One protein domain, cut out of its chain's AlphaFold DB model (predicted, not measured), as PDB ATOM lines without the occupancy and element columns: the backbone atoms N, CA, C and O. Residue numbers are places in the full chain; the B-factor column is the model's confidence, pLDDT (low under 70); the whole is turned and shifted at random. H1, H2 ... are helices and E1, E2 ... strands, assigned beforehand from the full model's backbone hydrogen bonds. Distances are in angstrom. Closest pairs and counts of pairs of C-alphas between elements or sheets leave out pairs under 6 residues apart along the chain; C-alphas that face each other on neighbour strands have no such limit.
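AT A GLANCE: This is residues 29 to 157 of the 537 residues of an uncharacterized protein of Planctomycetales bacterium (UniProt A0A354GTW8). One antiparallel sheet of seven strands is curled like part of a barrel, with two short helices, H1 and H2, on the same face of it. After edge strand E3 a long link crosses to the other edge, where its residues 77 to 78 pair with E7; this link and the one from E4 to E5 reach the two ends of the longest axis. The printed part has 129 residues, with named elements in the order H1, E1 to E7, H2, and the sheet runs E3 E2 E1 E4 E5 E6 E7. The class is mostly strand, though under half of the residues are in named elements. The whole is compact, with a radius of gyration of the C-alphas of 14.3 A and spans of 44 by 30 by 27 A.

IN THESE COORDINATES: H1, residues 29 to 34, begins at C-alpha 29 (155.100, 117.039, 183.563). E1 is residues 37 to 43, 16.9 A long; E2, residues 51 to 59, 19.2 A, bends by 80 degrees at residue 56; E3 is residues 68 to 70. E4 is residues 95 to 102, 18.2 A; E5, residues 116 to 125, 19.2 A, begins at C-alpha 116 (145.298, 107.333, 176.961) and bends by 89 degrees at residue 119. E6 is residues 130 to 135, 16.8 A, and E7 residues 142 to 146, 12.9 A. H2, residues 153 to 157, ends at C-alpha 157 (146.952, 124.316, 178.965).

HOW THE PARTS SIT: The sheet is strongly twisted. E1, E2 and E3 form a meander, each strand the antiparallel neighbour of the one before, and so do E4 to E7. E1 to E4 form a Greek key, a meander of three whose first strand is the antiparallel neighbour of the fourth: N 41 and O 98 are 2.8 A apart, within hydrogen-bond range. In that range too are N 53 and O 42 of hairpin E1 and E2, 2.8 A, N 69 and O 52 of hairpin E2 and E3, 2.8 A, N 99 and O 122 of hairpin E4 and E5, 2.8 A, N 131 and O 123 of hairpin E5 and E6, 2.8 A, and N 134 and O 143 of hairpin E6 and E7, 2.8 A. Edge strands E3 and E7 are apart. H1 is on the sheet at a height of 7.5 A, over E4 and along the strands, at 0 degrees to E4 on the local plane; the C-alphas of Leu 31 and Phe 101, the closest of H1 and E4, are 6.3 A apart. H2, on the same face at a height of 8.2 A, is only just over E5, with 3 of its C-alphas falling there; the closest C-alphas of the two, Val 124 and Trp 153, are 6.5 A apart. In H1 and H2 every O i to N i+4 pair is within hydrogen-bond range.

THE WHOLE: The C-alphas farthest apart, Gly 86 and Gly 109, are 44.6 A apart. The printed part has no cut. The links E3 to E4 and E4 to E5 are long, with 24 and 13 residues. The mean pLDDT of the printed part is 86.8; residues 80 to 91 and 136 to 140 are under 70.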
ATOM      1  N   ARG A  29     153.770 117.132 184.168       88.50
ATOM      2  CA  ARG A  29     155.100 117.039 183.563       88.50
ATOM      3  C   ARG A  29     155.536 115.588 183.338       88.50
ATOM      4  O   ARG A  29     156.025 115.283 182.255       88.50
ATOM      5  N   GLN A  30     155.284 114.685 184.292       88.00
ATOM      6  CA  GLN A  30     155.553 113.251 184.118       88.00
ATOM      7  C   GLN A  30     154.673 112.650 183.014       88.00
ATOM      8  O   GLN A  30     155.153 111.838 182.220       88.00
ATOM      9  N   LEU A  31     153.411 113.083 182.913       91.69
ATOM     10  CA  LEU A  31     152.531 112.688 181.812       91.69
ATOM     11  C   LEU A  31     153.082 113.149 180.455       91.69
ATOM     12  O   LEU A  31     153.081 112.361 179.516       91.69
ATOM     13  N   ILE A  32     153.608 114.374 180.335       94.19
ATOM     14  CA  ILE A  32     154.248 114.859 179.095       94.19
ATOM     15  C   ILE A  32     155.482 114.015 178.756       94.19
ATOM     16  O   ILE A  32     155.623 113.584 177.615       94.19
ATOM     17  N   ILE A  33     156.358 113.764 179.735       91.44
ATOM     18  CA  ILE A  33     157.609 113.006 179.550       91.44
ATOM     19  C   ILE A  33     157.335 111.612 178.985       91.44
ATOM     20  O   ILE A  33     158.009 111.180 178.050       91.44
ATOM     21  N   THR A  34     156.326 110.937 179.534       91.81
ATOM     22  CA  THR A  34     155.967 109.554 179.188       91.81
ATOM     23  C   THR A  34     155.025 109.438 177.988       91.81
ATOM     24  O   THR A  34     154.848 108.342 177.460       91.81
ATOM     25  N   SER A  35     154.446 110.549 177.526       95.12
ATOM     26  CA  SER A  35     153.577 110.565 176.348       95.12
ATOM     27  C   SER A  35     154.368 110.668 175.050       95.12
ATOM     28  O   SER A  35     155.371 111.384 174.940       95.12
ATOM     29  N   GLU A  36     153.850 110.005 174.016       95.19
ATOM     30  CA  GLU A  36     154.297 110.231 172.642       95.19
ATOM     31  C   GLU A  36     153.627 111.479 172.064       95.19
ATOM     32  O   GLU A  36     154.278 112.295 171.413       95.19
ATOM     33  N   THR A  37     152.325 111.639 172.323       96.81
ATOM     34  CA  THR A  37     151.525 112.758 171.815       96.81
ATOM     35  C   THR A  37     150.748 113.423 172.945       96.81
ATOM     36  O   THR A  37     150.123 112.747 173.758       96.81
ATOM     37  N   VAL A  38     150.757 114.756 172.982       98.06
ATOM     38  CA  VAL A  38     149.947 115.560 173.909       98.06
ATOM     39  C   VAL A  38     149.082 116.503 173.090       98.06
ATOM     40  O   VAL A  38     149.593 117.240 172.247       98.06
ATOM     41  N   VAL A  39     147.769 116.479 173.312       98.06
ATOM     42  CA  VAL A  39     146.804 117.180 172.454       98.06
ATOM     43  C   VAL A  39     145.696 117.837 173.265       98.06
ATOM     44  O   VAL A  39     145.129 117.233 174.174       98.06
ATOM     45  N   VAL A  40     145.350 119.069 172.893       98.25
ATOM     46  CA  VAL A  40     144.078 119.692 173.268       98.25
ATOM     47  C   VAL A  40     143.048 119.294 172.220       98.25
ATOM     48  O   VAL A  40     143.264 119.509 171.024       98.25
ATOM     49  N   ALA A  41     141.933 118.711 172.639       98.06
ATOM     50  CA  ALA A  41     140.921 118.175 171.745       98.06
ATOM     51  C   ALA A  41     139.500 118.505 172.206       98.06
ATOM     52  O   ALA A  41     139.241 118.729 173.386       98.06
ATOM     53  N   LYS A  42     138.559 118.503 171.259       97.62
ATOM     54  CA  LYS A  42     137.121 118.631 171.530       97.62
ATOM     55  C   LYS A  42     136.446 117.278 171.361       97.62
ATOM     56  O   LYS A  42     136.662 116.651 170.320       97.62
ATOM     57  N   PRO A  43     135.632 116.817 172.321       96.25
ATOM     58  CA  PRO A  43     134.882 115.586 172.133       96.25
ATOM     59  C   PRO A  43     133.865 115.772 171.001       96.25
ATOM     60  O   PRO A  43     133.244 116.830 170.881       96.25
ATOM     61  N   THR A  44     133.678 114.756 170.157       95.88
ATOM     62  CA  THR A  44     132.606 114.800 169.146       95.88
ATOM     63  C   THR A  44     131.227 114.610 169.777       95.88
ATOM     64  O   THR A  44     130.240 115.095 169.232       95.88
ATOM     65  N   ASP A  45     131.174 113.929 170.925       92.31
ATOM     66  CA  ASP A  45     130.014 113.847 171.813       92.31
ATOM     67  C   ASP A  45     130.417 114.315 173.228       92.31
ATOM     68  O   ASP A  45     131.130 113.592 173.929       92.31
ATOM     69  N   PRO A  46     129.975 115.511 173.666       88.69
ATOM     70  CA  PRO A  46     130.264 116.053 174.996       88.69
ATOM     71  C   PRO A  46     129.811 115.195 176.184       88.69
ATOM     72  O   PRO A  46     130.250 115.469 177.300       88.69
ATOM     73  N   SER A  47     128.899 114.238 175.979       83.88
ATOM     74  CA  SER A  47     128.290 113.423 177.040       83.88
ATOM     75  C   SER A  47     128.818 111.986 177.099       83.88
ATOM     76  O   SER A  47     128.650 111.334 178.127       83.88
ATOM     77  N   ALA A  48     129.463 111.498 176.036       80.56
ATOM     78  CA  ALA A  48     130.063 110.164 175.966       80.56
ATOM     79  C   ALA A  48     131.358 110.193 175.126       80.56
ATOM     80  O   ALA A  48     131.387 109.728 173.980       80.56
ATOM     81  N   PRO A  49     132.442 110.788 175.648       77.94
ATOM     82  CA  PRO A  49     133.600 111.118 174.833       77.94
ATOM     83  C   PRO A  49     134.486 109.884 174.578       77.94
ATOM     84  O   PRO A  49     135.390 109.568 175.343       77.94
ATOM     85  N   GLY A  50     134.228 109.182 173.471       86.75
ATOM     86  CA  GLY A  50     135.128 108.156 172.906       86.75
ATOM     87  C   GLY A  50     135.888 108.615 171.654       86.75
ATOM     88  O   GLY A  50     136.876 108.003 171.248       86.75
ATOM     89  N   ARG A  51     135.434 109.712 171.040       94.25
ATOM     90  CA  ARG A  51     135.985 110.286 169.809       94.25
ATOM     91  C   ARG A  51     136.237 111.771 169.998       94.25
ATOM     92  O   ARG A  51     135.417 112.483 170.579       94.25
ATOM     93  N   PHE A  52     137.357 112.237 169.468       96.38
ATOM     94  CA  PHE A  52     137.858 113.584 169.683       96.38
ATOM     95  C   PHE A  52     138.321 114.204 168.372       96.38
ATOM     96  O   PHE A  52     138.863 113.521 167.510       96.38
ATOM     97  N   LYS A  53     138.130 115.513 168.228       97.44
ATOM     98  CA  LYS A  53     138.756 116.325 167.188       97.44
ATOM     99  C   LYS A  53     139.944 117.062 167.794       97.44
ATOM    100  O   LYS A  53     139.746 117.878 168.696       97.44
ATOM    101  N   ALA A  54     141.150 116.795 167.302       97.75
ATOM    102  CA  ALA A  54     142.351 117.510 167.707       97.75
ATOM    103  C   ALA A  54     142.186 119.003 167.396       97.75
ATOM    104  O   ALA A  54     141.907 119.386 166.260       97.75
ATOM    105  N   VAL A  55     142.319 119.847 168.413       97.94
ATOM    106  CA  VAL A  55     142.297 121.307 168.262       97.94
ATOM    107  C   VAL A  55     143.716 121.824 168.132       97.94
ATOM    108  O   VAL A  55     143.973 122.634 167.251       97.94
ATOM    109  N   ARG A  56     144.619 121.344 168.992       98.00
ATOM    110  CA  ARG A  56     146.011 121.784 169.030       98.00
ATOM    111  C   ARG A  56     146.928 120.666 169.497       98.00
ATOM    112  O   ARG A  56     146.651 120.048 170.526       98.00
ATOM    113  N   ILE A  57     148.013 120.426 168.768       97.88
ATOM    114  CA  ILE A  57     149.024 119.424 169.128       97.88
ATOM    115  C   ILE A  57     150.135 120.120 169.917       97.88
ATOM    116  O   ILE A  57     150.771 121.033 169.404       97.88
ATOM    117  N   LEU A  58     150.341 119.718 171.173       97.62
ATOM    118  CA  LEU A  58     151.368 120.291 172.054       97.62
ATOM    119  C   LEU A  58     152.683 119.501 171.996       97.62
ATOM    120  O   LEU A  58     153.752 120.073 172.180       97.62
ATOM    121  N   LEU A  59     152.604 118.191 171.750       97.00
ATOM    122  CA  LEU A  59     153.749 117.289 171.609       97.00
ATOM    123  C   LEU A  59     153.401 116.164 170.628       97.00
ATOM    124  O   LEU A  59     152.259 115.706 170.619       97.00
ATOM    125  N   GLY A  60     154.394 115.681 169.877       95.81
ATOM    126  CA  GLY A  60     154.266 114.532 168.975       95.81
ATOM    127  C   GLY A  60     153.792 114.896 167.566       95.81
ATOM    128  O   GLY A  60     153.344 116.007 167.304       95.81
ATOM    129  N   THR A  61     153.918 113.946 166.638       95.12
ATOM    130  CA  THR A  61     153.556 114.120 165.215       95.12
ATOM    131  C   THR A  61     152.516 113.107 164.732       95.12
ATOM    132  O   THR A  61     152.215 113.053 163.539       95.12
ATOM    133  N   ALA A  62     151.980 112.278 165.632       93.56
ATOM    134  CA  ALA A  62     151.057 111.199 165.283       93.56
ATOM    135  C   ALA A  62     149.649 111.690 164.893       93.56
ATOM    136  O   ALA A  62     148.880 110.928 164.308       93.56
ATOM    137  N   LEU A  63     149.319 112.946 165.212       95.06
ATOM    138  CA  LEU A  63     148.048 113.605 164.919       95.06
ATOM    139  C   LEU A  63     148.281 114.953 164.232       95.06
ATOM    140  O   LEU A  63     149.316 115.594 164.427       95.06
ATOM    141  N   LYS A  64     147.285 115.413 163.474       96.38
ATOM    142  CA  LYS A  64     147.226 116.774 162.920       96.38
ATOM    143  C   LYS A  64     146.081 117.572 163.530       96.38
ATOM    144  O   LYS A  64     145.044 117.023 163.895       96.38
ATOM    145  N   GLU A  65     146.229 118.890 163.590       97.50
ATOM    146  CA  GLU A  65     145.117 119.761 163.971       97.50
ATOM    147  C   GLU A  65     143.920 119.568 163.029       97.50
ATOM    148  O   GLU A  65     144.055 119.460 161.810       97.50
ATOM    149  N   GLY A  66     142.728 119.490 163.613       97.06
ATOM    150  CA  GLY A  66     141.479 119.203 162.919       97.06
ATOM    151  C   GLY A  66     141.189 117.719 162.679       97.06
ATOM    152  O   GLY A  66     140.047 117.400 162.339       97.06
ATOM    153  N   GLU A  67     142.161 116.824 162.876       96.12
ATOM    154  CA  GLU A  67     141.980 115.378 162.734       96.12
ATOM    155  C   GLU A  67     141.014 114.833 163.792       96.12
ATOM    156  O   GLU A  67     141.051 115.231 164.957       96.12
ATOM    157  N   VAL A  68     140.135 113.915 163.381       95.62
ATOM    158  CA  VAL A  68     139.247 113.191 164.295       95.62
ATOM    159  C   VAL A  68     139.859 111.832 164.595       95.62
ATOM    160  O   VAL A  68     140.119 111.065 163.672       95.62
ATOM    161  N   PHE A  69     140.036 111.522 165.874       95.38
ATOM    162  CA  PHE A  69     140.633 110.281 166.352       95.38
ATOM    163  C   PHE A  69     139.788 109.645 167.459       95.38
ATOM    164  O   PHE A  69     138.916 110.286 168.054       95.38
ATOM    165  N   GLU A  70     140.029 108.361 167.711       94.69
ATOM    166  CA  GLU A  70     139.387 107.602 168.786       94.69
ATOM    167  C   GLU A  70     140.420 107.251 169.855       94.69
ATOM    168  O   GLU A  70     141.574 106.937 169.535       94.69
ATOM    169  N   ILE A  71     139.997 107.296 171.118       94.06
ATOM    170  CA  ILE A  71     140.811 106.807 172.230       94.06
ATOM    171  C   ILE A  71     140.465 105.356 172.555       94.06
ATOM    172  O   ILE A  71     139.348 104.900 172.298       94.06
ATOM    173  N   ASP A  72     141.430 104.626 173.105       89.75
ATOM    174  CA  ASP A  72     141.193 103.273 173.602       89.75
ATOM    175  C   ASP A  72     140.502 103.305 174.972       89.75
ATOM    176  O   ASP A  72     140.759 104.199 175.776       89.75
ATOM    177  N   ASP A  73     139.614 102.335 175.198       85.00
ATOM    178  CA  ASP A  73     138.838 102.144 176.432       85.00
ATOM    179  C   ASP A  73     138.329 103.439 177.117       85.00
ATOM    180  O   ASP A  73     138.670 103.733 178.265       85.00
ATOM    181  N   PRO A  74     137.470 104.241 176.455       83.75
ATOM    182  CA  PRO A  74     136.911 105.445 177.073       83.75
ATOM    183  C   PRO A  74     136.062 105.139 178.318       83.75
ATOM    184  O   PRO A  74     135.824 106.040 179.118       83.75
ATOM    185  N   ALA A  75     135.613 103.888 178.487       83.50
ATOM    186  CA  ALA A  75     134.848 103.433 179.643       83.50
ATOM    187  C   ALA A  75     135.703 103.312 180.915       83.50
ATOM    188  O   ALA A  75     135.145 103.335 182.011       83.50
ATOM    189  N   ALA A  76     137.036 103.261 180.791       82.25
ATOM    190  CA  ALA A  76     137.948 103.325 181.929       82.25
ATOM    191  C   ALA A  76     137.854 104.650 182.702       82.25
ATOM    192  O   ALA A  76     138.307 104.720 183.842       82.25
ATOM    193  N   TYR A  77     137.276 105.701 182.112       79.88
ATOM    194  CA  TYR A  77     137.055 106.991 182.758       79.88
ATOM    195  C   TYR A  77     135.572 107.145 183.086       79.88
ATOM    196  O   TYR A  77     134.737 107.375 182.213       79.88
ATOM    197  N   GLU A  78     135.224 107.032 184.363       78.19
ATOM    198  CA  GLU A  78     133.859 107.255 184.811       78.19
ATOM    199  C   GLU A  78     133.561 108.763 184.787       78.19
ATOM    200  O   GLU A  78     133.947 109.522 185.679       78.19
ATOM    201  N   TYR A  79     132.844 109.210 183.751       70.00
ATOM    202  CA  TYR A  79     132.403 110.605 183.580       70.00
ATOM    203  C   TYR A  79     131.253 111.013 184.527       70.00
ATOM    204  O   TYR A  79     130.678 112.100 184.393       70.00
ATOM    205  N   SER A  80     130.901 110.147 185.485       63.38
ATOM    206  CA  SER A  80     129.929 110.427 186.542       63.38
ATOM    207  C   SER A  80     130.539 111.397 187.553       63.38
ATOM    208  O   SER A  80     131.257 111.024 188.481       63.38
ATOM    209  N   MET A  81     130.278 112.687 187.354       63.62
ATOM    210  CA  MET A  81     130.693 113.735 188.280       63.62
ATOM    211  C   MET A  81     129.699 113.802 189.438       63.62
ATOM    212  O   MET A  81     128.691 114.498 189.343       63.62
ATOM    213  N   SER A  82     129.961 113.107 190.545       55.69
ATOM    214  CA  SER A  82     129.272 113.424 191.803       55.69
ATOM    215  C   SER A  82     130.261 114.039 192.794       55.69
ATOM    216  O   SER A  82     131.165 113.338 193.260       55.69
ATOM    217  N   PRO A  83     130.123 115.337 193.129       50.56
ATOM    218  CA  PRO A  83     130.865 115.922 194.238       50.56
ATOM    219  C   PRO A  83     130.417 115.329 195.584       50.56
ATOM    220  O   PRO A  83     131.249 115.181 196.477       50.56
ATOM    221  N   ASP A  84     129.161 114.876 195.684       54.06
ATOM    222  CA  ASP A  84     128.584 114.324 196.908       54.06
ATOM    223  C   ASP A  84     128.288 112.828 196.783       54.06
ATOM    224  O   ASP A  84     127.540 112.368 195.912       54.06
ATOM    225  N   ILE A  85     128.862 112.057 197.703       52.88
ATOM    226  CA  ILE A  85     128.472 110.674 197.976       52.88
ATOM    227  C   ILE A  85     127.056 110.739 198.575       52.88
ATOM    228  O   ILE A  85     126.902 110.938 199.774       52.88
ATOM    229  N   GLY A  86     126.017 110.650 197.735       57.50
ATOM    230  CA  GLY A  86     124.620 110.639 198.193       57.50
ATOM    231  C   GLY A  86     123.576 111.245 197.252       57.50
ATOM    232  O   GLY A  86     122.386 111.053 197.491       57.50
ATOM    233  N   ALA A  87     123.966 111.945 196.180       59.06
ATOM    234  CA  ALA A  87     122.994 112.464 195.217       59.06
ATOM    235  C   ALA A  87     122.412 111.311 194.367       59.06
ATOM    236  O   ALA A  87     123.172 110.623 193.684       59.06
ATOM    237  N   PRO A  88     121.082 111.083 194.359       60.81
ATOM    238  CA  PRO A  88     120.491 109.875 193.779       60.81
ATOM    239  C   PRO A  88     120.538 109.784 192.245       60.81
ATOM    240  O   PRO A  88     120.078 108.780 191.724       60.81
ATOM    241  N   ASN A  89     121.069 110.781 191.521       66.12
ATOM    242  CA  ASN A  89     121.267 110.763 190.062       66.12
ATOM    243  C   ASN A  89     122.238 111.889 189.630       66.12
ATOM    244  O   ASN A  89     121.777 112.982 189.278       66.12
ATOM    245  N   PRO A  90     123.568 111.688 189.664       66.00
ATOM    246  CA  PRO A  90     124.505 112.683 189.149       66.00
ATOM    247  C   PRO A  90     124.295 112.861 187.641       66.00
ATOM    248  O   PRO A  90     124.290 111.897 186.875       66.00
ATOM    249  N   ARG A  91     124.083 114.104 187.197       69.44
ATOM    250  CA  ARG A  91     124.038 114.403 185.761       69.44
ATOM    251  C   ARG A  91     125.460 114.296 185.201       69.44
ATOM    252  O   ARG A  91     126.364 114.877 185.801       69.44
ATOM    253  N   PRO A  92     125.672 113.611 184.063       73.12
ATOM    254  CA  PRO A  92     126.991 113.537 183.456       73.12
ATOM    255  C   PRO A  92     127.490 114.937 183.092       73.12
ATOM    256  O   PRO A  92     126.722 115.797 182.645       73.12
ATOM    257  N   ALA A  93     128.791 115.153 183.282       78.25
ATOM    258  CA  ALA A  93     129.475 116.333 182.778       78.25
ATOM    259  C   ALA A  93     129.212 116.518 181.295       78.25
ATOM    260  O   ALA A  93     129.187 115.545 180.545       78.25
ATOM    261  N   ARG A  94     129.132 117.770 180.851       89.75
ATOM    262  CA  ARG A  94     129.320 118.071 179.434       89.75
ATOM    263  C   ARG A  94     130.719 118.626 179.261       89.75
ATOM    264  O   ARG A  94     130.984 119.756 179.672       89.75
ATOM    265  N   MET A  95     131.594 117.809 178.692       92.94
ATOM    266  CA  MET A  95     132.970 118.176 178.384       92.94
ATOM    267  C   MET A  95     132.993 119.145 177.197       92.94
ATOM    268  O   MET A  95     132.387 118.872 176.160       92.94
ATOM    269  N   THR A  96     133.684 120.274 177.337       96.25
ATOM    270  CA  THR A  96     133.898 121.229 176.237       96.25
ATOM    271  C   THR A  96     135.233 120.992 175.554       96.25
ATOM    272  O   THR A  96     135.280 120.948 174.325       96.25
ATOM    273  N   GLU A  97     136.294 120.788 176.331       97.50
ATOM    274  CA  GLU A  97     137.636 120.465 175.850       97.50
ATOM    275  C   GLU A  97     138.311 119.448 176.775       97.50
ATOM    276  O   GLU A  97     137.992 119.338 177.963       97.50
ATOM    277  N   ALA A  98     139.255 118.709 176.205       96.88
ATOM    278  CA  ALA A  98     140.110 117.767 176.900       96.88
ATOM    279  C   ALA A  98     141.575 118.011 176.545       96.88
ATOM    280  O   ALA A  98     141.905 118.401 175.428       96.88
ATOM    281  N   LEU A  99     142.443 117.733 177.504       97.81
ATOM    282  CA  LEU A  99     143.881 117.666 177.362       97.81
ATOM    283  C   LEU A  99     144.242 116.198 177.561       97.81
ATOM    284  O   LEU A  99     144.020 115.637 178.637       97.81
ATOM    285  N   LEU A 100     144.722 115.580 176.489       97.25
ATOM    286  CA  LEU A 100     144.957 114.148 176.400       97.25
ATOM    287  C   LEU A 100     146.453 113.873 176.273       97.25
ATOM    288  O   LEU A 100     147.137 114.474 175.443       97.25
ATOM    289  N   PHE A 101     146.919 112.933 177.087       97.25
ATOM    290  CA  PHE A 101     148.280 112.412 177.138       97.25
ATOM    291  C   PHE A 101     148.249 110.995 176.568       97.25
ATOM    292  O   PHE A 101     147.673 110.088 177.172       97.25
ATOM    293  N   LEU A 102     148.766 110.826 175.354       96.69
ATOM    294  CA  LEU A 102     148.540 109.641 174.532       96.69
ATOM    295  C   LEU A 102     149.808 108.790 174.403       96.69
ATOM    296  O   LEU A 102     150.913 109.297 174.177       96.69
ATOM    297  N   GLN A 103     149.604 107.479 174.499       95.38
ATOM    298  CA  GLN A 103     150.579 106.447 174.157       95.38
ATOM    299  C   GLN A 103     150.728 106.292 172.636       95.38
ATOM    300  O   GLN A 103     149.884 106.794 171.881       95.38
ATOM    301  N   PRO A 104     151.750 105.536 172.185       93.75
ATOM    302  CA  PRO A 104     151.841 105.114 170.801       93.75
ATOM    303  C   PRO A 104     150.542 104.508 170.281       93.75
ATOM    304  O   PRO A 104     149.884 103.694 170.940       93.75
ATOM    305  N   LYS A 105     150.184 104.922 169.067       91.25
ATOM    306  CA  LYS A 105     148.998 104.460 168.350       91.25
ATOM    307  C   LYS A 105     149.035 102.934 168.204       91.25
ATOM    308  O   LYS A 105     150.017 102.381 167.714       91.25
ATOM    309  N   LYS A 106     147.953 102.251 168.590       88.81
ATOM    310  CA  LYS A 106     147.796 100.801 168.402       88.81
ATOM    311  C   LYS A 106     146.975 100.514 167.148       88.81
ATOM    312  O   LYS A 106     145.881 101.053 166.983       88.81
ATOM    313  N   GLY A 107     147.482  99.617 166.302       87.06
ATOM    314  CA  GLY A 107     146.858  99.225 165.036       87.06
ATOM    315  C   GLY A 107     147.194 100.154 163.863       87.06
ATOM    316  O   GLY A 107     147.824 101.197 164.029       87.06
ATOM    317  N   GLU A 108     146.752  99.776 162.664       81.69
ATOM    318  CA  GLU A 108     147.013 100.506 161.416       81.69
ATOM    319  C   GLU A 108     145.722 101.044 160.778       81.69
ATOM    320  O   GLU A 108     144.628 100.509 160.958       81.69
ATOM    321  N   GLY A 109     145.835 102.120 159.996       80.38
ATOM    322  CA  GLY A 109     144.718 102.659 159.217       80.38
ATOM    323  C   GLY A 109     143.587 103.268 160.059       80.38
ATOM    324  O   GLY A 109     143.830 104.021 161.002       80.38
ATOM    325  N   ARG A 110     142.334 102.999 159.662       74.25
ATOM    326  CA  ARG A 110     141.114 103.603 160.240       74.25
ATOM    327  C   ARG A 110     140.681 103.000 161.579       74.25
ATOM    328  O   ARG A 110     139.847 103.593 162.249       74.25
ATOM    329  N   THR A 111     141.199 101.831 161.941       74.31
ATOM    330  CA  THR A 111     140.877 101.138 163.203       74.31
ATOM    331  C   THR A 111     141.833 101.500 164.327       74.31
ATOM    332  O   THR A 111     141.710 100.989 165.436       74.31
ATOM    333  N   ALA A 112     142.816 102.338 164.032       83.75
ATOM    334  CA  ALA A 112     143.896 102.584 164.943       83.75
ATOM    335  C   ALA A 112     143.484 103.575 166.033       83.75
ATOM    336  O   ALA A 112     142.948 104.651 165.752       83.75
ATOM    337  N   ARG A 113     143.735 103.180 167.278       90.62
ATOM    338  CA  ARG A 113     143.292 103.881 168.484       90.62
ATOM    339  C   ARG A 113     144.486 104.390 169.260       90.62
ATOM    340  O   ARG A 113     145.556 103.778 169.243       90.62
ATOM    341  N   PHE A 114     144.283 105.498 169.953       93.69
ATOM    342  CA  PHE A 114     145.282 106.059 170.847       93.69
ATOM    343  C   PHE A 114     144.954 105.653 172.281       93.69
ATOM    344  O   PHE A 114     143.942 106.111 172.818       93.69
ATOM    345  N   PRO A 115     145.767 104.802 172.925       94.44
ATOM    346  CA  PRO A 115     145.602 104.564 174.346       94.44
ATOM    347  C   PRO A 115     145.899 105.862 175.102       94.44
ATOM    348  O   PRO A 115     146.907 106.526 174.846       94.44
ATOM    349  N   VAL A 116     145.021 106.235 176.029       93.69
ATOM    350  CA  VAL A 116     145.298 107.333 176.961       93.69
ATOM    351  C   VAL A 116     146.219 106.789 178.046       93.69
ATOM    352  O   VAL A 116     145.973 105.705 178.575       93.69
ATOM    353  N   MET A 117     147.280 107.525 178.378       92.69
ATOM    354  CA  MET A 117     148.143 107.189 179.511       92.69
ATOM    355  C   MET A 117     147.305 107.006 180.787       92.69
ATOM    356  O   MET A 117     146.289 107.687 180.938       92.69
ATOM    357  N   PRO A 118     147.716 106.150 181.738       88.56
ATOM    358  CA  PRO A 118     147.184 106.193 183.096       88.56
ATOM    359  C   PRO A 118     147.174 107.629 183.627       88.56
ATOM    360  O   PRO A 118     148.158 108.353 183.479       88.56
ATOM    361  N   TRP A 119     146.042 108.067 184.183       90.06
ATOM    362  CA  TRP A 119     145.801 109.461 184.578       90.06
ATOM    363  C   TRP A 119     145.967 110.501 183.452       90.06
ATOM    364  O   TRP A 119     146.066 111.688 183.732       90.06
ATOM    365  N   GLY A 120     145.976 110.110 182.180       93.88
ATOM    366  CA  GLY A 120     146.328 110.943 181.026       93.88
ATOM    367  C   GLY A 120     145.197 111.796 180.450       93.88
ATOM    368  O   GLY A 120     145.235 112.153 179.274       93.88
ATOM    369  N   LEU A 121     144.183 112.123 181.248       94.00
ATOM    370  CA  LEU A 121     143.044 112.949 180.846       94.00
ATOM    371  C   LEU A 121     142.949 114.163 181.767       94.00
ATOM    372  O   LEU A 121     142.976 114.019 182.980       94.00
ATOM    373  N   ARG A 122     142.796 115.368 181.233       94.38
ATOM    374  CA  ARG A 122     142.242 116.515 181.971       94.38
ATOM    375  C   ARG A 122     141.116 117.091 181.134       94.38
ATOM    376  O   ARG A 122     141.200 117.057 179.910       94.38
ATOM    377  N   MET A 123     140.066 117.602 181.760       94.56
ATOM    378  CA  MET A 123     138.940 118.152 181.009       94.56
ATOM    379  C   MET A 123     138.394 119.420 181.633       94.56
ATOM    380  O   MET A 123     138.517 119.618 182.840       94.56
ATOM    381  N   VAL A 124     137.749 120.235 180.809       95.44
ATOM    382  CA  VAL A 124     136.957 121.382 181.245       95.44
ATOM    383  C   VAL A 124     135.500 121.183 180.835       95.44
ATOM    384  O   VAL A 124     135.200 120.633 179.769       95.44
ATOM    385  N   THR A 125     134.580 121.581 181.708       94.19
ATOM    386  CA  THR A 125     133.136 121.472 181.467       94.19
ATOM    387  C   THR A 125     132.566 122.741 180.838       94.19
ATOM    388  O   THR A 125     133.236 123.765 180.703       94.19
ATOM    389  N   VAL A 126     131.285 122.705 180.463       91.00
ATOM    390  CA  VAL A 126     130.543 123.904 180.026       91.00
ATOM    391  C   VAL A 126     130.505 124.984 181.117       91.00
ATOM    392  O   VAL A 126     130.470 126.166 180.788       91.00
ATOM    393  N   GLN A 127     130.541 124.596 182.397       89.88
ATOM    394  CA  GLN A 127     130.601 125.533 183.524       89.88
ATOM    395  C   GLN A 127     131.992 126.154 183.736       89.88
ATOM    396  O   GLN A 127     132.119 127.094 184.514       89.88
ATOM    397  N   GLY A 128     133.023 125.668 183.037       92.19
ATOM    398  CA  GLY A 128     134.406 126.122 183.203       92.19
ATOM    399  C   GLY A 128     135.178 125.399 184.311       92.19
ATOM    400  O   GLY A 128     136.351 125.702 184.518       92.19
ATOM    401  N   ASP A 129     134.556 124.427 184.979       91.69
ATOM    402  CA  ASP A 129     135.195 123.602 186.001       91.69
ATOM    403  C   ASP A 129     136.207 122.645 185.359       91.69
ATOM    404  O   ASP A 129     135.907 121.985 184.357       91.69
ATOM    405  N   VAL A 130     137.402 122.553 185.945       92.69
ATOM    406  CA  VAL A 130     138.486 121.686 185.467       92.69
ATOM    407  C   VAL A 130     138.537 120.410 186.302       92.69
ATOM    408  O   VAL A 130     138.467 120.462 187.530       92.69
ATOM    409  N   TYR A 131     138.694 119.267 185.634       91.69
ATOM    410  CA  TYR A 131     138.710 117.941 186.247       91.69
ATOM    411  C   TYR A 131     139.973 117.149 185.911       91.69
ATOM    412  O   TYR A 131     140.541 117.279 184.821       91.69
ATOM    413  N   TYR A 132     140.354 116.266 186.835       91.00
ATOM    414  CA  TYR A 132     141.424 115.285 186.684       91.00
ATOM    415  C   TYR A 132     140.987 113.881 187.162       91.00
ATOM    416  O   TYR A 132     140.103 113.771 188.009       91.00
ATOM    417  N   PRO A 133     141.559 112.796 186.613       90.12
ATOM    418  CA  PRO A 133     141.291 111.414 186.992       90.12
ATOM    419  C   PRO A 133     141.959 111.072 188.318       90.12
ATOM    420  O   PRO A 133     143.167 111.202 188.444       90.12
ATOM    421  N   GLU A 134     141.184 110.573 189.272       86.62
ATOM    422  CA  GLU A 134     141.636 109.990 190.534       86.62
ATOM    423  C   GLU A 134     141.394 108.472 190.483       86.62
ATOM    424  O   GLU A 134     140.287 108.020 190.170       86.62
ATOM    425  N   GLU A 135     142.421 107.673 190.778       83.81
ATOM    426  CA  GLU A 135     142.276 106.219 190.870       83.81
ATOM    427  C   GLU A 135     141.771 105.843 192.268       83.81
ATOM    428  O   GLU A 135     142.452 106.058 193.272       83.81
ATOM    429  N   ARG A 136     140.552 105.298 192.349       69.88
ATOM    430  CA  ARG A 136     139.944 104.897 193.631       69.88
ATOM    431  C   ARG A 136     140.090 103.413 193.938       69.88
ATOM    432  O   ARG A 136     140.244 103.044 195.096       69.88
ATOM    433  N   PHE A 137     139.987 102.570 192.915       67.06
ATOM    434  CA  PHE A 137     139.973 101.120 193.064       67.06
ATOM    435  C   PHE A 137     140.669 100.502 191.859       67.06
ATOM    436  O   PHE A 137     139.998 100.212 190.875       67.06
ATOM    437  N   HIS A 138     141.981 100.279 191.899       60.12
ATOM    438  CA  HIS A 138     142.627  99.464 190.867       60.12
ATOM    439  C   HIS A 138     141.952  98.073 190.860       60.12
ATOM    440  O   HIS A 138     141.823  97.475 191.935       60.12
ATOM    441  N   PRO A 139     141.475  97.518 189.725       63.66
ATOM    442  CA  PRO A 139     141.588  97.970 188.327       63.66
ATOM    443  C   PRO A 139     140.308  98.617 187.733       63.66
ATOM    444  O   PRO A 139     140.147  98.665 186.520       63.66
ATOM    445  N   LYS A 140     139.343  99.052 188.550       66.00
ATOM    446  CA  LYS A 140     137.982  99.472 188.152       66.00
ATOM    447  C   LYS A 140     137.881 100.832 187.430       66.00
ATOM    448  O   LYS A 140     136.770 101.328 187.272       66.00
ATOM    449  N   GLY A 141     138.995 101.421 186.993       80.12
ATOM    450  CA  GLY A 141     139.026 102.687 186.254       80.12
ATOM    451  C   GLY A 141     139.221 103.940 187.119       80.12
ATOM    452  O   GLY A 141     139.536 103.873 188.310       80.12
ATOM    453  N   TYR A 142     139.053 105.101 186.488       85.94
ATOM    454  CA  TYR A 142     139.320 106.428 187.034       85.94
ATOM    455  C   TYR A 142     138.025 107.203 187.274       85.94
ATOM    456  O   TYR A 142     137.163 107.267 186.400       85.94
ATOM    457  N   THR A 143     137.916 107.876 188.421       86.44
ATOM    458  CA  THR A 143     136.828 108.829 188.691       86.44
ATOM    459  C   THR A 143     137.329 110.250 188.459       86.44
ATOM    460  O   THR A 143     138.370 110.634 188.990       86.44
ATOM    461  N   LEU A 144     136.588 111.064 187.708       87.50
ATOM    462  CA  LEU A 144     136.960 112.464 187.493       87.50
ATOM    463  C   LEU A 144     136.601 113.329 188.707       87.50
ATOM    464  O   LEU A 144     135.462 113.342 189.177       87.50
ATOM    465  N   ARG A 145     137.580 114.082 189.207       86.88
ATOM    466  CA  ARG A 145     137.448 114.994 190.345       86.88
ATOM    467  C   ARG A 145     137.746 116.426 189.936       86.88
ATOM    468  O   ARG A 145     138.666 116.631 189.146       86.88
ATOM    469  N   PRO A 146     137.003 117.410 190.466       88.00
ATOM    470  CA  PRO A 146     137.354 118.799 190.251       88.00
ATOM    471  C   PRO A 146     138.678 119.104 190.960       88.00
ATOM    472  O   PRO A 146     138.981 118.536 192.016       88.00
ATOM    473  N   TYR A 147     139.456 120.017 190.393       85.56
ATOM    474  CA  TYR A 147     140.604 120.592 191.088       85.56
ATOM    475  C   TYR A 147     140.152 121.299 192.377       85.56
ATOM    476  O   TYR A 147     139.115 121.957 192.397       85.56
ATOM    477  N   ARG A 148     140.907 121.127 193.473       73.31
ATOM    478  CA  ARG A 148     140.571 121.730 194.781       73.31
ATOM    479  C   ARG A 148     140.852 123.231 194.830       73.31
ATOM    480  O   ARG A 148     140.131 123.960 195.501       73.31
ATOM    481  N   GLU A 149     141.911 123.663 194.155       75.25
ATOM    482  CA  GLU A 149     142.254 125.072 193.962       75.25
ATOM    483  C   GLU A 149     141.622 125.583 192.660       75.25
ATOM    484  O   GLU A 149     141.300 124.779 191.782       75.25
ATOM    485  N   GLU A 150     141.455 126.904 192.516       77.94
ATOM    486  CA  GLU A 150     140.913 127.549 191.307       77.94
ATOM    487  C   GLU A 150     141.860 127.394 190.095       77.94
ATOM    488  O   GLU A 150     142.452 128.354 189.599       77.94
ATOM    489  N   MET A 151     142.015 126.167 189.596       87.19
ATOM    490  CA  MET A 151     142.774 125.867 188.391       87.19
ATOM    491  C   MET A 151     141.989 126.341 187.172       87.19
ATOM    492  O   MET A 151     140.925 125.812 186.847       87.19
ATOM    493  N   ARG A 152     142.535 127.320 186.453       91.94
ATOM    494  CA  ARG A 152     141.938 127.814 185.210       91.94
ATOM    495  C   ARG A 152     142.400 126.970 184.031       91.94
ATOM    496  O   ARG A 152     143.599 126.781 183.840       91.94
ATOM    497  N   TRP A 153     141.464 126.556 183.173       94.56
ATOM    498  CA  TRP A 153     141.763 125.751 181.979       94.56
ATOM    499  C   TRP A 153     142.897 126.333 181.123       94.56
ATOM    500  O   TRP A 153     143.867 125.647 180.816       94.56
ATOM    501  N   ASN A 154     142.833 127.628 180.808       94.50
ATOM    502  CA  ASN A 154     143.854 128.287 179.988       94.50
ATOM    503  C   ASN A 154     145.239 128.297 180.650       94.50
ATOM    504  O   ASN A 154     146.252 128.253 179.957       94.50
ATOM    505  N   GLU A 155     145.297 128.368 181.981       91.75
ATOM    506  CA  GLU A 155     146.560 128.313 182.712       91.75
ATOM    507  C   GLU A 155     147.151 126.905 182.682       91.75
ATOM    508  O   GLU A 155     148.335 126.763 182.373       91.75
ATOM    509  N   LEU A 156     146.314 125.889 182.916       92.00
ATOM    510  CA  LEU A 156     146.676 124.479 182.791       92.00
ATOM    511  C   LEU A 156     147.263 124.194 181.405       92.00
ATOM    512  O   LEU A 156     148.396 123.732 181.296       92.00
ATOM    513  N   VAL A 157     146.525 124.544 180.348       95.19
ATOM    514  CA  VAL A 157     146.952 124.316 178.965       95.19
ATOM    515  C   VAL A 157     148.239 125.078 178.638       95.19
ATOM    516  O   VAL A 157     149.145 124.497 178.047       95.19
TER     517      VAL A 157